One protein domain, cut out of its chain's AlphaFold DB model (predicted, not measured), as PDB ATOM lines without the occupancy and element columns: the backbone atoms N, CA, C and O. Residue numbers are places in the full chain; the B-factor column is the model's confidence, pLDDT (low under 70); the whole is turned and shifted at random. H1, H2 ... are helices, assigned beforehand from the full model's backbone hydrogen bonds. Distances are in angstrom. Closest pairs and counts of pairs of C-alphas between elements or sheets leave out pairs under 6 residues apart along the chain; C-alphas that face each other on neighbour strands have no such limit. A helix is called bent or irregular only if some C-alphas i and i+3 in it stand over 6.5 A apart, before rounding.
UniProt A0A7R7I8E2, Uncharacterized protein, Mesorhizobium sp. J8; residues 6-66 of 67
ATOM      1  N   MET A   6     -18.514 -40.788  -8.123       64.38
ATOM      2  CA  MET A   6     -19.810 -41.228  -8.643       64.38
ATOM      3  C   MET A   6     -20.960 -40.270  -8.276       64.38
ATOM      4  O   MET A   6     -21.873 -40.086  -9.062       64.38
ATOM      5  N   GLY A   7     -20.916 -39.580  -7.134       73.94
ATOM      6  CA  GLY A   7     -21.959 -38.603  -6.779       73.94
ATOM      7  C   GLY A   7     -21.903 -37.286  -7.568       73.94
ATOM      8  O   GLY A   7     -22.925 -36.627  -7.735       73.94
ATOM      9  N   ILE A   8     -20.720 -36.893  -8.052       83.25
ATOM     10  CA  ILE A   8     -20.518 -35.629  -8.777       83.25
ATOM     11  C   ILE A   8     -20.780 -35.846 -10.267       83.25
ATOM     12  O   ILE A   8     -21.479 -35.056 -10.889       83.25
ATOM     13  N   GLU A   9     -20.266 -36.929 -10.850       82.69
ATOM     14  CA  GLU A   9     -20.440 -37.203 -12.282       82.69
ATOM     15  C   GLU A   9     -21.902 -37.496 -12.650       82.69
ATOM     16  O   GLU A   9     -22.358 -37.079 -13.715       82.69
ATOM     17  N   GLN A  10     -22.652 -38.114 -11.732       84.25
ATOM     18  CA  GLN A  10     -24.054 -38.489 -11.932       84.25
ATOM     19  C   GLN A  10     -25.043 -37.340 -11.681       84.25
ATOM     20  O   GLN A  10     -26.235 -37.493 -11.946       84.25
ATOM     21  N   ALA A  11     -24.587 -36.192 -11.164       85.88
ATOM     22  CA  ALA A  11     -25.469 -35.060 -10.923       85.88
ATOM     23  C   ALA A  11     -25.884 -34.406 -12.263       85.88
ATOM     24  O   ALA A  11     -25.016 -33.967 -13.027       85.88
ATOM     25  N   PRO A  12     -27.195 -34.303 -12.557       86.12
ATOM     26  CA  PRO A  12     -27.683 -33.892 -13.877       86.12
ATOM     27  C   PRO A  12     -27.545 -32.386 -14.142       86.12
ATOM     28  O   PRO A  12     -27.634 -31.955 -15.288       86.12
ATOM     29  N   THR A  13     -27.317 -31.577 -13.102       92.12
ATOM     30  CA  THR A  13     -27.220 -30.111 -13.192       92.12
ATOM     31  C   THR A  13     -25.886 -29.602 -12.652       92.12
ATOM     32  O   THR A  13     -25.260 -30.239 -11.804       92.12
ATOM     33  N   ALA A  14     -25.448 -28.427 -13.114       89.38
ATOM     34  CA  ALA A  14     -24.228 -27.785 -12.620       89.38
ATOM     35  C   ALA A  14     -24.297 -27.496 -11.109       89.38
ATOM     36  O   ALA A  14     -23.351 -27.793 -10.381       89.38
ATOM     37  N   GLU A  15     -25.448 -27.023 -10.627       91.25
ATOM     38  CA  GLU A  15     -25.712 -26.820  -9.198       91.25
ATOM     39  C   GLU A  15     -25.627 -28.136  -8.416       91.25
ATOM     40  O   GLU A  15     -25.003 -28.192  -7.358       91.25
ATOM     41  N   GLY A  16     -26.170 -29.230  -8.966       88.06
ATOM     42  CA  GLY A  16     -26.067 -30.564  -8.375       88.06
ATOM     43  C   GLY A  16     -24.617 -31.041  -8.263       88.06
ATOM     44  O   GLY A  16     -24.221 -31.580  -7.230       88.06
ATOM     45  N   LYS A  17     -23.790 -30.776  -9.283       91.19
ATOM     46  CA  LYS A  17     -22.348 -31.083  -9.263       91.19
ATOM     47  C   LYS A  17     -21.612 -30.276  -8.197       91.19
ATOM     48  O   LYS A  17     -20.769 -30.821  -7.480       91.19
ATOM     49  N   GLN A  18     -21.937 -28.991  -8.060       90.00
ATOM     50  CA  GLN A  18     -21.361 -28.121  -7.033       90.00
ATOM     51  C   GLN A  18     -21.772 -28.562  -5.625       90.00
ATOM     52  O   GLN A  18     -20.911 -28.682  -4.751       90.00
ATOM     53  N   ALA A  19     -23.049 -28.887  -5.416       89.44
ATOM     54  CA  ALA A  19     -23.555 -29.408  -4.150       89.44
ATOM     55  C   ALA A  19     -22.883 -30.740  -3.774       89.44
ATOM     56  O   ALA A  19     -22.386 -30.884  -2.657       89.44
ATOM     57  N   ALA A  20     -22.778 -31.681  -4.719       89.31
ATOM     58  CA  ALA A  20     -22.092 -32.958  -4.513       89.31
ATOM     59  C   ALA A  20     -20.599 -32.766  -4.190       89.31
ATOM     60  O   ALA A  20     -20.053 -33.431  -3.306       89.31
ATOM     61  N   THR A  21     -19.943 -31.808  -4.848       89.06
ATOM     62  CA  THR A  21     -18.546 -31.451  -4.564       89.06
ATOM     63  C   THR A  21     -18.392 -30.880  -3.154       89.06
ATOM     64  O   THR A  21     -17.502 -31.304  -2.412       89.06
ATOM     65  N   GLY A  22     -19.273 -29.958  -2.753       91.94
ATOM     66  CA  GLY A  22     -19.287 -29.382  -1.407       91.94
ATOM     67  C   GLY A  22     -19.517 -30.440  -0.326       91.94
ATOM     68  O   GLY A  22     -18.775 -30.495   0.658       91.94
ATOM     69  N   LEU A  23     -20.474 -31.344  -0.554       90.88
ATOM     70  CA  LEU A  23     -20.751 -32.477   0.327       90.88
ATOM     71  C   LEU A  23     -19.514 -33.372   0.494       90.88
ATOM     72  O   LEU A  23     -19.144 -33.701   1.622       90.88
ATOM     73  N   ARG A  24     -18.828 -33.713  -0.606       87.81
ATOM     74  CA  ARG A  24     -17.605 -34.534  -0.577       87.81
ATOM     75  C   ARG A  24     -16.499 -33.878   0.249       87.81
ATOM     76  O   ARG A  24     -15.862 -34.536   1.070       87.81
ATOM     77  N   GLN A  25     -16.275 -32.577   0.070       90.38
ATOM     78  CA  GLN A  25     -15.263 -31.846   0.836       90.38
ATOM     79  C   GLN A  25     -15.594 -31.789   2.334       90.38
ATOM     80  O   GLN A  25     -14.701 -31.955   3.170       90.38
ATOM     81  N   ALA A  26     -16.866 -31.571   2.681       91.06
ATOM     82  CA  ALA A  26     -17.325 -31.564   4.066       91.06
ATOM     83  C   ALA A  26     -17.166 -32.947   4.721       91.06
ATOM     84  O   ALA A  26     -16.638 -33.044   5.831       91.06
ATOM     85  N   ALA A  27     -17.530 -34.015   4.007       88.25
ATOM     86  CA  ALA A  27     -17.337 -35.390   4.456       88.25
ATOM     87  C   ALA A  27     -15.853 -35.690   4.730       88.25
ATOM     88  O   ALA A  27     -15.513 -36.120   5.829       88.25
ATOM     89  N   ALA A  28     -14.951 -35.345   3.803       86.81
ATOM     90  CA  ALA A  28     -13.510 -35.547   3.978       86.81
ATOM     91  C   ALA A  28     -12.910 -34.739   5.149       86.81
ATOM     92  O   ALA A  28     -11.920 -35.146   5.762       86.81
ATOM     93  N   ARG A  29     -13.469 -33.565   5.476       88.69
ATOM     94  CA  ARG A  29     -13.069 -32.790   6.667       88.69
ATOM     95  C   ARG A  29     -13.524 -33.467   7.957       88.69
ATOM     96  O   ARG A  29     -12.726 -33.598   8.882       88.69
ATOM     97  N   ASN A  30     -14.779 -33.907   8.007       86.62
ATOM     98  CA  ASN A  30     -15.319 -34.618   9.165       86.62
ATOM     99  C   ASN A  30     -14.582 -35.931   9.414       86.62
ATOM    100  O   ASN A  30     -14.292 -36.266  10.559       86.62
ATOM    101  N   GLU A  31     -14.226 -36.638   8.349       83.75
ATOM    102  CA  GLU A  31     -13.509 -37.900   8.448       83.75
ATOM    103  C   GLU A  31     -12.108 -37.714   9.039       83.75
ATOM    104  O   GLU A  31     -11.771 -38.370  10.021       83.75
ATOM    105  N   ARG A  32     -11.348 -36.719   8.562       86.00
ATOM    106  CA  ARG A  32     -10.059 -36.351   9.174       86.00
ATOM    107  C   ARG A  32     -10.194 -35.981  10.649       86.00
ATOM    108  O   ARG A  32      -9.339 -36.342  11.449       86.00
ATOM    109  N   LYS A  33     -11.266 -35.273  11.028       87.06
ATOM    110  CA  LYS A  33     -11.537 -34.938  12.436       87.06
ATOM    111  C   LYS A  33     -11.818 -36.192  13.272       87.06
ATOM    112  O   LYS A  33     -11.333 -36.285  14.396       87.06
ATOM    113  N   ALA A  34     -12.577 -37.146  12.736       84.12
ATOM    114  CA  ALA A  34     -12.878 -38.406  13.413       84.12
ATOM    115  C   ALA A  34     -11.623 -39.279  13.595       84.12
ATOM    116  O   ALA A  34     -11.397 -39.819  14.678       84.12
ATOM    117  N   GLU A  35     -10.777 -39.372  12.569       84.75
ATOM    118  CA  GLU A  35      -9.499 -40.097  12.624       84.75
ATOM    119  C   GLU A  35      -8.516 -39.433  13.605       84.75
ATOM    120  O   GLU A  35      -7.895 -40.110  14.421       84.75
ATOM    121  N   ALA A  36      -8.443 -38.097  13.618       82.25
ATOM    122  CA  ALA A  36      -7.630 -37.361  14.588       82.25
ATOM    123  C   ALA A  36      -8.085 -37.597  16.040       82.25
ATOM    124  O   ALA A  36      -7.250 -37.713  16.931       82.25
ATOM    125  N   GLY A  37      -9.397 -37.696  16.283       81.25
ATOM    126  CA  GLY A  37      -9.947 -37.962  17.616       81.25
ATOM    127  C   GLY A  37      -9.772 -39.405  18.097       81.25
ATOM    128  O   GLY A  37      -9.777 -39.649  19.298       81.25
ATOM    129  N   THR A  38      -9.610 -40.357  17.178       80.12
ATOM    130  CA  THR A  38      -9.395 -41.778  17.500       80.12
ATOM    131  C   THR A  38      -7.913 -42.151  17.551       80.12
ATOM    132  O   THR A  38      -7.560 -43.153  18.164       80.12
ATOM    133  N   GLY A  39      -7.030 -41.317  16.992       83.31
ATOM    134  CA  GLY A  39      -5.578 -41.506  17.021       83.31
ATOM    135  C   GLY A  39      -5.061 -42.502  15.980       83.31
ATOM    136  O   GLY A  39      -3.897 -42.891  16.037       83.31
ATOM    137  N   HIS A  40      -5.911 -42.954  15.054       77.69
ATOM    138  CA  HIS A  40      -5.541 -43.836  13.947       77.69
ATOM    139  C   HIS A  40      -6.558 -43.723  12.797       77.69
ATOM    140  O   HIS A  40      -7.726 -43.402  13.033       77.69
ATOM    141  N   PRO A  41      -6.143 -43.991  11.544       81.06
ATOM    142  CA  PRO A  41      -7.062 -44.037  10.412       81.06
ATOM    143  C   PRO A  41      -8.148 -45.097  10.626       81.06
ATOM    144  O   PRO A  41      -7.857 -46.234  11.004       81.06
ATOM    145  N   LEU A  42      -9.402 -44.740  10.354       81.56
ATOM    146  CA  LEU A  42     -10.527 -45.658  10.501       81.56
ATOM    147  C   LEU A  42     -10.691 -46.499   9.235       81.56
ATOM    148  O   LEU A  42     -10.539 -46.005   8.116       81.56
ATOM    149  N   LYS A  43     -11.070 -47.773   9.397       84.19
ATOM    150  CA  LYS A  43     -11.483 -48.604   8.258       84.19
ATOM    151  C   LYS A  43     -12.757 -48.025   7.634       84.19
ATOM    152  O   LYS A  43     -13.639 -47.534   8.342       84.19
ATOM    153  N   LYS A  44     -12.868 -48.107   6.305       81.69
ATOM    154  CA  LYS A  44     -13.962 -47.524   5.502       81.69
ATOM    155  C   LYS A  44     -14.609 -48.579   4.606       81.69
ATOM    156  O   LYS A  44     -14.043 -49.653   4.400       81.69
ATOM    157  N   GLY A  45     -15.812 -48.281   4.112       83.00
ATOM    158  CA  GLY A  45     -16.554 -49.143   3.186       83.00
ATOM    159  C   GLY A  45     -16.664 -50.595   3.665       83.00
ATOM    160  O   GLY A  45     -16.960 -50.860   4.835       83.00
ATOM    161  N   ALA A  46     -16.369 -51.537   2.769       81.19
ATOM    162  CA  ALA A  46     -16.416 -52.972   3.051       81.19
ATOM    163  C   ALA A  46     -15.522 -53.395   4.233       81.19
ATOM    164  O   ALA A  46     -15.918 -54.239   5.034       81.19
ATOM    165  N   ALA A  47     -14.351 -52.772   4.405       80.44
ATOM    166  CA  ALA A  47     -13.444 -53.097   5.507       80.44
ATOM    167  C   ALA A  47     -14.026 -52.705   6.877       80.44
ATOM    168  O   ALA A  47     -13.832 -53.421   7.861       80.44
ATOM    169  N   ARG A  48     -14.776 -51.594   6.940       82.19
ATOM    170  CA  ARG A  48     -15.505 -51.187   8.154       82.19
ATOM    171  C   ARG A  48     -16.648 -52.143   8.467       82.19
ATOM    172  O   ARG A  48     -16.871 -52.487   9.624       82.19
ATOM    173  N   PHE A  49     -17.381 -52.554   7.436       82.25
ATOM    174  CA  PHE A  49     -18.485 -53.496   7.575       82.25
ATOM    175  C   PHE A  49     -18.008 -54.858   8.097       82.25
ATOM    176  O   PHE A  49     -18.597 -55.401   9.033       82.25
ATOM    177  N   GLU A  50     -16.896 -55.370   7.568       83.00
ATOM    178  CA  GLU A  50     -16.256 -56.592   8.060       83.00
ATOM    179  C   GLU A  50     -15.759 -56.467   9.506       83.00
ATOM    180  O   GLU A  50     -16.008 -57.356  10.317       83.00
ATOM    181  N   GLU A  51     -15.107 -55.358   9.871       79.81
ATOM    182  CA  GLU A  51     -14.693 -55.110  11.259       79.81
ATOM    183  C   GLU A  51     -15.888 -55.104  12.220       79.81
ATOM    184  O   GLU A  51     -15.879 -55.821  13.222       79.81
ATOM    185  N   ARG A  52     -16.942 -54.351  11.890       80.19
ATOM    186  CA  ARG A  52     -18.155 -54.267  12.713       80.19
ATOM    187  C   ARG A  52     -18.904 -55.598  12.786       80.19
ATOM    188  O   ARG A  52     -19.545 -55.890  13.786       80.19
ATOM    189  N   SER A  53     -18.821 -56.423  11.748       80.75
ATOM    190  CA  SER A  53     -19.409 -57.767  11.780       80.75
ATOM    191  C   SER A  53     -18.670 -58.670  12.768       80.75
ATOM    192  O   SER A  53     -19.298 -59.414  13.525       80.75
ATOM    193  N   LYS A  54     -17.340 -58.545  12.831       84.38
ATOM    194  CA  LYS A  54     -16.496 -59.304  13.760       84.38
ATOM    195  C   LYS A  54     -16.572 -58.793  15.197       84.38
ATOM    196  O   LYS A  54     -16.300 -59.566  16.106       84.38
ATOM    197  N   SER A  55     -16.966 -57.542  15.438       80.25
ATOM    198  CA  SER A  55     -17.017 -57.006  16.805       80.25
ATOM    199  C   SER A  55     -18.058 -57.682  17.703       80.25
ATOM    200  O   SER A  55     -17.923 -57.613  18.918       80.25
ATOM    201  N   SER A  56     -19.091 -58.311  17.135       76.06
ATOM    202  CA  SER A  56     -20.128 -58.994  17.924       76.06
ATOM    203  C   SER A  56     -19.733 -60.416  18.318       76.06
ATOM    204  O   SER A  56     -19.798 -60.764  19.488       76.06
ATOM    205  N   ASP A  57     -19.306 -61.236  17.351       80.69
ATOM    206  CA  ASP A  57     -19.100 -62.681  17.566       80.69
ATOM    207  C   ASP A  57     -17.833 -63.201  16.871       80.69
ATOM    208  O   ASP A  57     -17.730 -64.384  16.555       80.69
ATOM    209  N   VAL A  58     -16.893 -62.312  16.526       80.50
ATOM    210  CA  VAL A  58     -15.627 -62.599  15.811       80.50
ATOM    211  C   VAL A  58     -15.808 -63.114  14.365       80.50
ATOM    212  O   VAL A  58     -14.861 -63.154  13.579       80.50
ATOM    213  N   LYS A  59     -17.038 -63.440  13.958       85.19
ATOM    214  CA  LYS A  59     -17.411 -63.922  12.618       85.19
ATOM    215  C   LYS A  59     -17.509 -62.781  11.593       85.19
ATOM    216  O   LYS A  59     -18.042 -61.718  11.896       85.19
ATOM    217  N   SER A  60     -17.049 -63.022  10.360       82.69
ATOM    218  CA  SER A  60     -17.269 -62.109   9.221       82.69
ATOM    219  C   SER A  60     -18.747 -62.016   8.837       82.69
ATOM    220  O   SER A  60     -19.549 -62.882   9.204       82.69
ATOM    221  N   ALA A  61     -19.110 -61.000   8.050       82.19
ATOM    222  CA  ALA A  61     -20.489 -60.828   7.596       82.19
ATOM    223  C   ALA A  61     -20.982 -62.055   6.813       82.19
ATOM    224  O   ALA A  61     -22.043 -62.605   7.105       82.19
ATOM    225  N   GLY A  62     -20.159 -62.546   5.881       82.38
ATOM    226  CA  GLY A  62     -20.485 -63.726   5.078       82.38
ATOM    227  C   GLY A  62     -20.623 -65.015   5.896       82.38
ATOM    228  O   GLY A  62     -21.425 -65.878   5.546       82.38
ATOM    229  N   ALA A  63     -19.890 -65.150   7.006       83.50
ATOM    230  CA  ALA A  63     -20.020 -66.303   7.898       83.50
ATOM    231  C   ALA A  63     -21.334 -66.272   8.696       83.50
ATOM    232  O   ALA A  63     -21.900 -67.322   8.983       83.50
ATOM    233  N   LYS A  64     -21.842 -65.079   9.026       81.12
ATOM    234  CA  LYS A  64     -23.117 -64.899   9.736       81.12
ATOM    235  C   LYS A  64     -24.337 -65.186   8.863       81.12
ATOM    236  O   LYS A  64     -25.336 -65.659   9.377       81.12
ATOM    237  N   GLN A  65     -24.259 -64.939   7.555       83.81
ATOM    238  CA  GLN A  65     -25.365 -65.210   6.622       83.81
ATOM    239  C   GLN A  65     -25.606 -66.703   6.358       83.81
ATOM    240  O   GLN A  65     -26.637 -67.069   5.804       83.81
ATOM    241  N   LYS A  66     -24.636 -67.557   6.692       78.12
ATOM    242  CA  LYS A  66     -24.685 -69.011   6.483       78.12
ATOM    243  C   LYS A  66     -25.025 -69.781   7.768       78.12
ATOM    244  O   LYS A  66     -24.961 -71.007   7.757       78.12
TER     245      LYS A  66
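What this domain is: This is residues 6 to 66 of the 67 residues of an uncharacterized protein of Mesorhizobium sp. J8 (UniProt A0A7R7I8E2). One long helix, H2, runs as a straight arm with the short H1 folded back on its beginning; past residue 38 of H2 a short link turns back and leads to H3, which stands apart from H2 and has the short H4 on its later part. It is an open, flat string of two separate helix pairs, H1 with H2 and H3 with H4. The printed part has 61 residues, with four named helices in the order H1, H2, H3, H4 and no named strand; the class is all helix. The whole is extended, with a radius of gyration of the C-alphas of 16.4 A, and the C-alphas span 46 by 32 by 11 A along their three main axes.

How they stand to each other: Begin with H2, residues 14 to 38, the longest helix. H1, residues 6 to 9, touches H2, which takes part with residues 16 to 21 alone; look at Ile 8 and Lys 17, whose C-alphas are the closest of the two helices at 4.9 A. Further along H2, residues 25 to 30 stand free. H3, residues 45 to 57, is apart from H2, though it follows it in the chain. H4, residues 61 to 64, touches H3, which takes part with residues 49 to 54 alone; the closest C-alphas are those of Ser 53 and Ala 61, 5.3 A apart. H1 is apart from H3 and from H4, and H2 is apart from H4. In H2 every O i to N i+4 pair is within hydrogen-bond range, in H3 7 of 9 are, and H1 and H4 are too short for such a pair.

Where its parts are: Find C-alpha 14 at (-24.228, -27.785, -12.620); from there H2 runs 36.4 A to C-alpha 38 at (-9.395, -41.778, 17.500). Go back to C-alpha 6 at (-19.810, -41.228, -8.643) for the beginning of H1, which ends at residue 9. H3 begins at C-alpha 45 and measures 19.9 A to C-alpha 57 at (-19.100, -62.681, 17.566); it is neither bent nor irregular, but only just: C-alphas 53 and 56 are 6.3 A apart. H4 then runs from Ala 61 to Lys 64.

The domain as a whole: The two C-alphas farthest apart are those of Ala 14 and Asp 57, at 46.4 A, the first residue of H2 and the last of H3. The C-alphas of Met 6 and Lys 66, the first and last printed, are 32.0 A apart. The printed part has no cut and no long link: H1 to H2 and H3 to H4 are tight links, and H2 to H3, with 6 residues between them, is a short one. The mean pLDDT of the printed part is 84.0, and residue 6 is the one printed residue under 70.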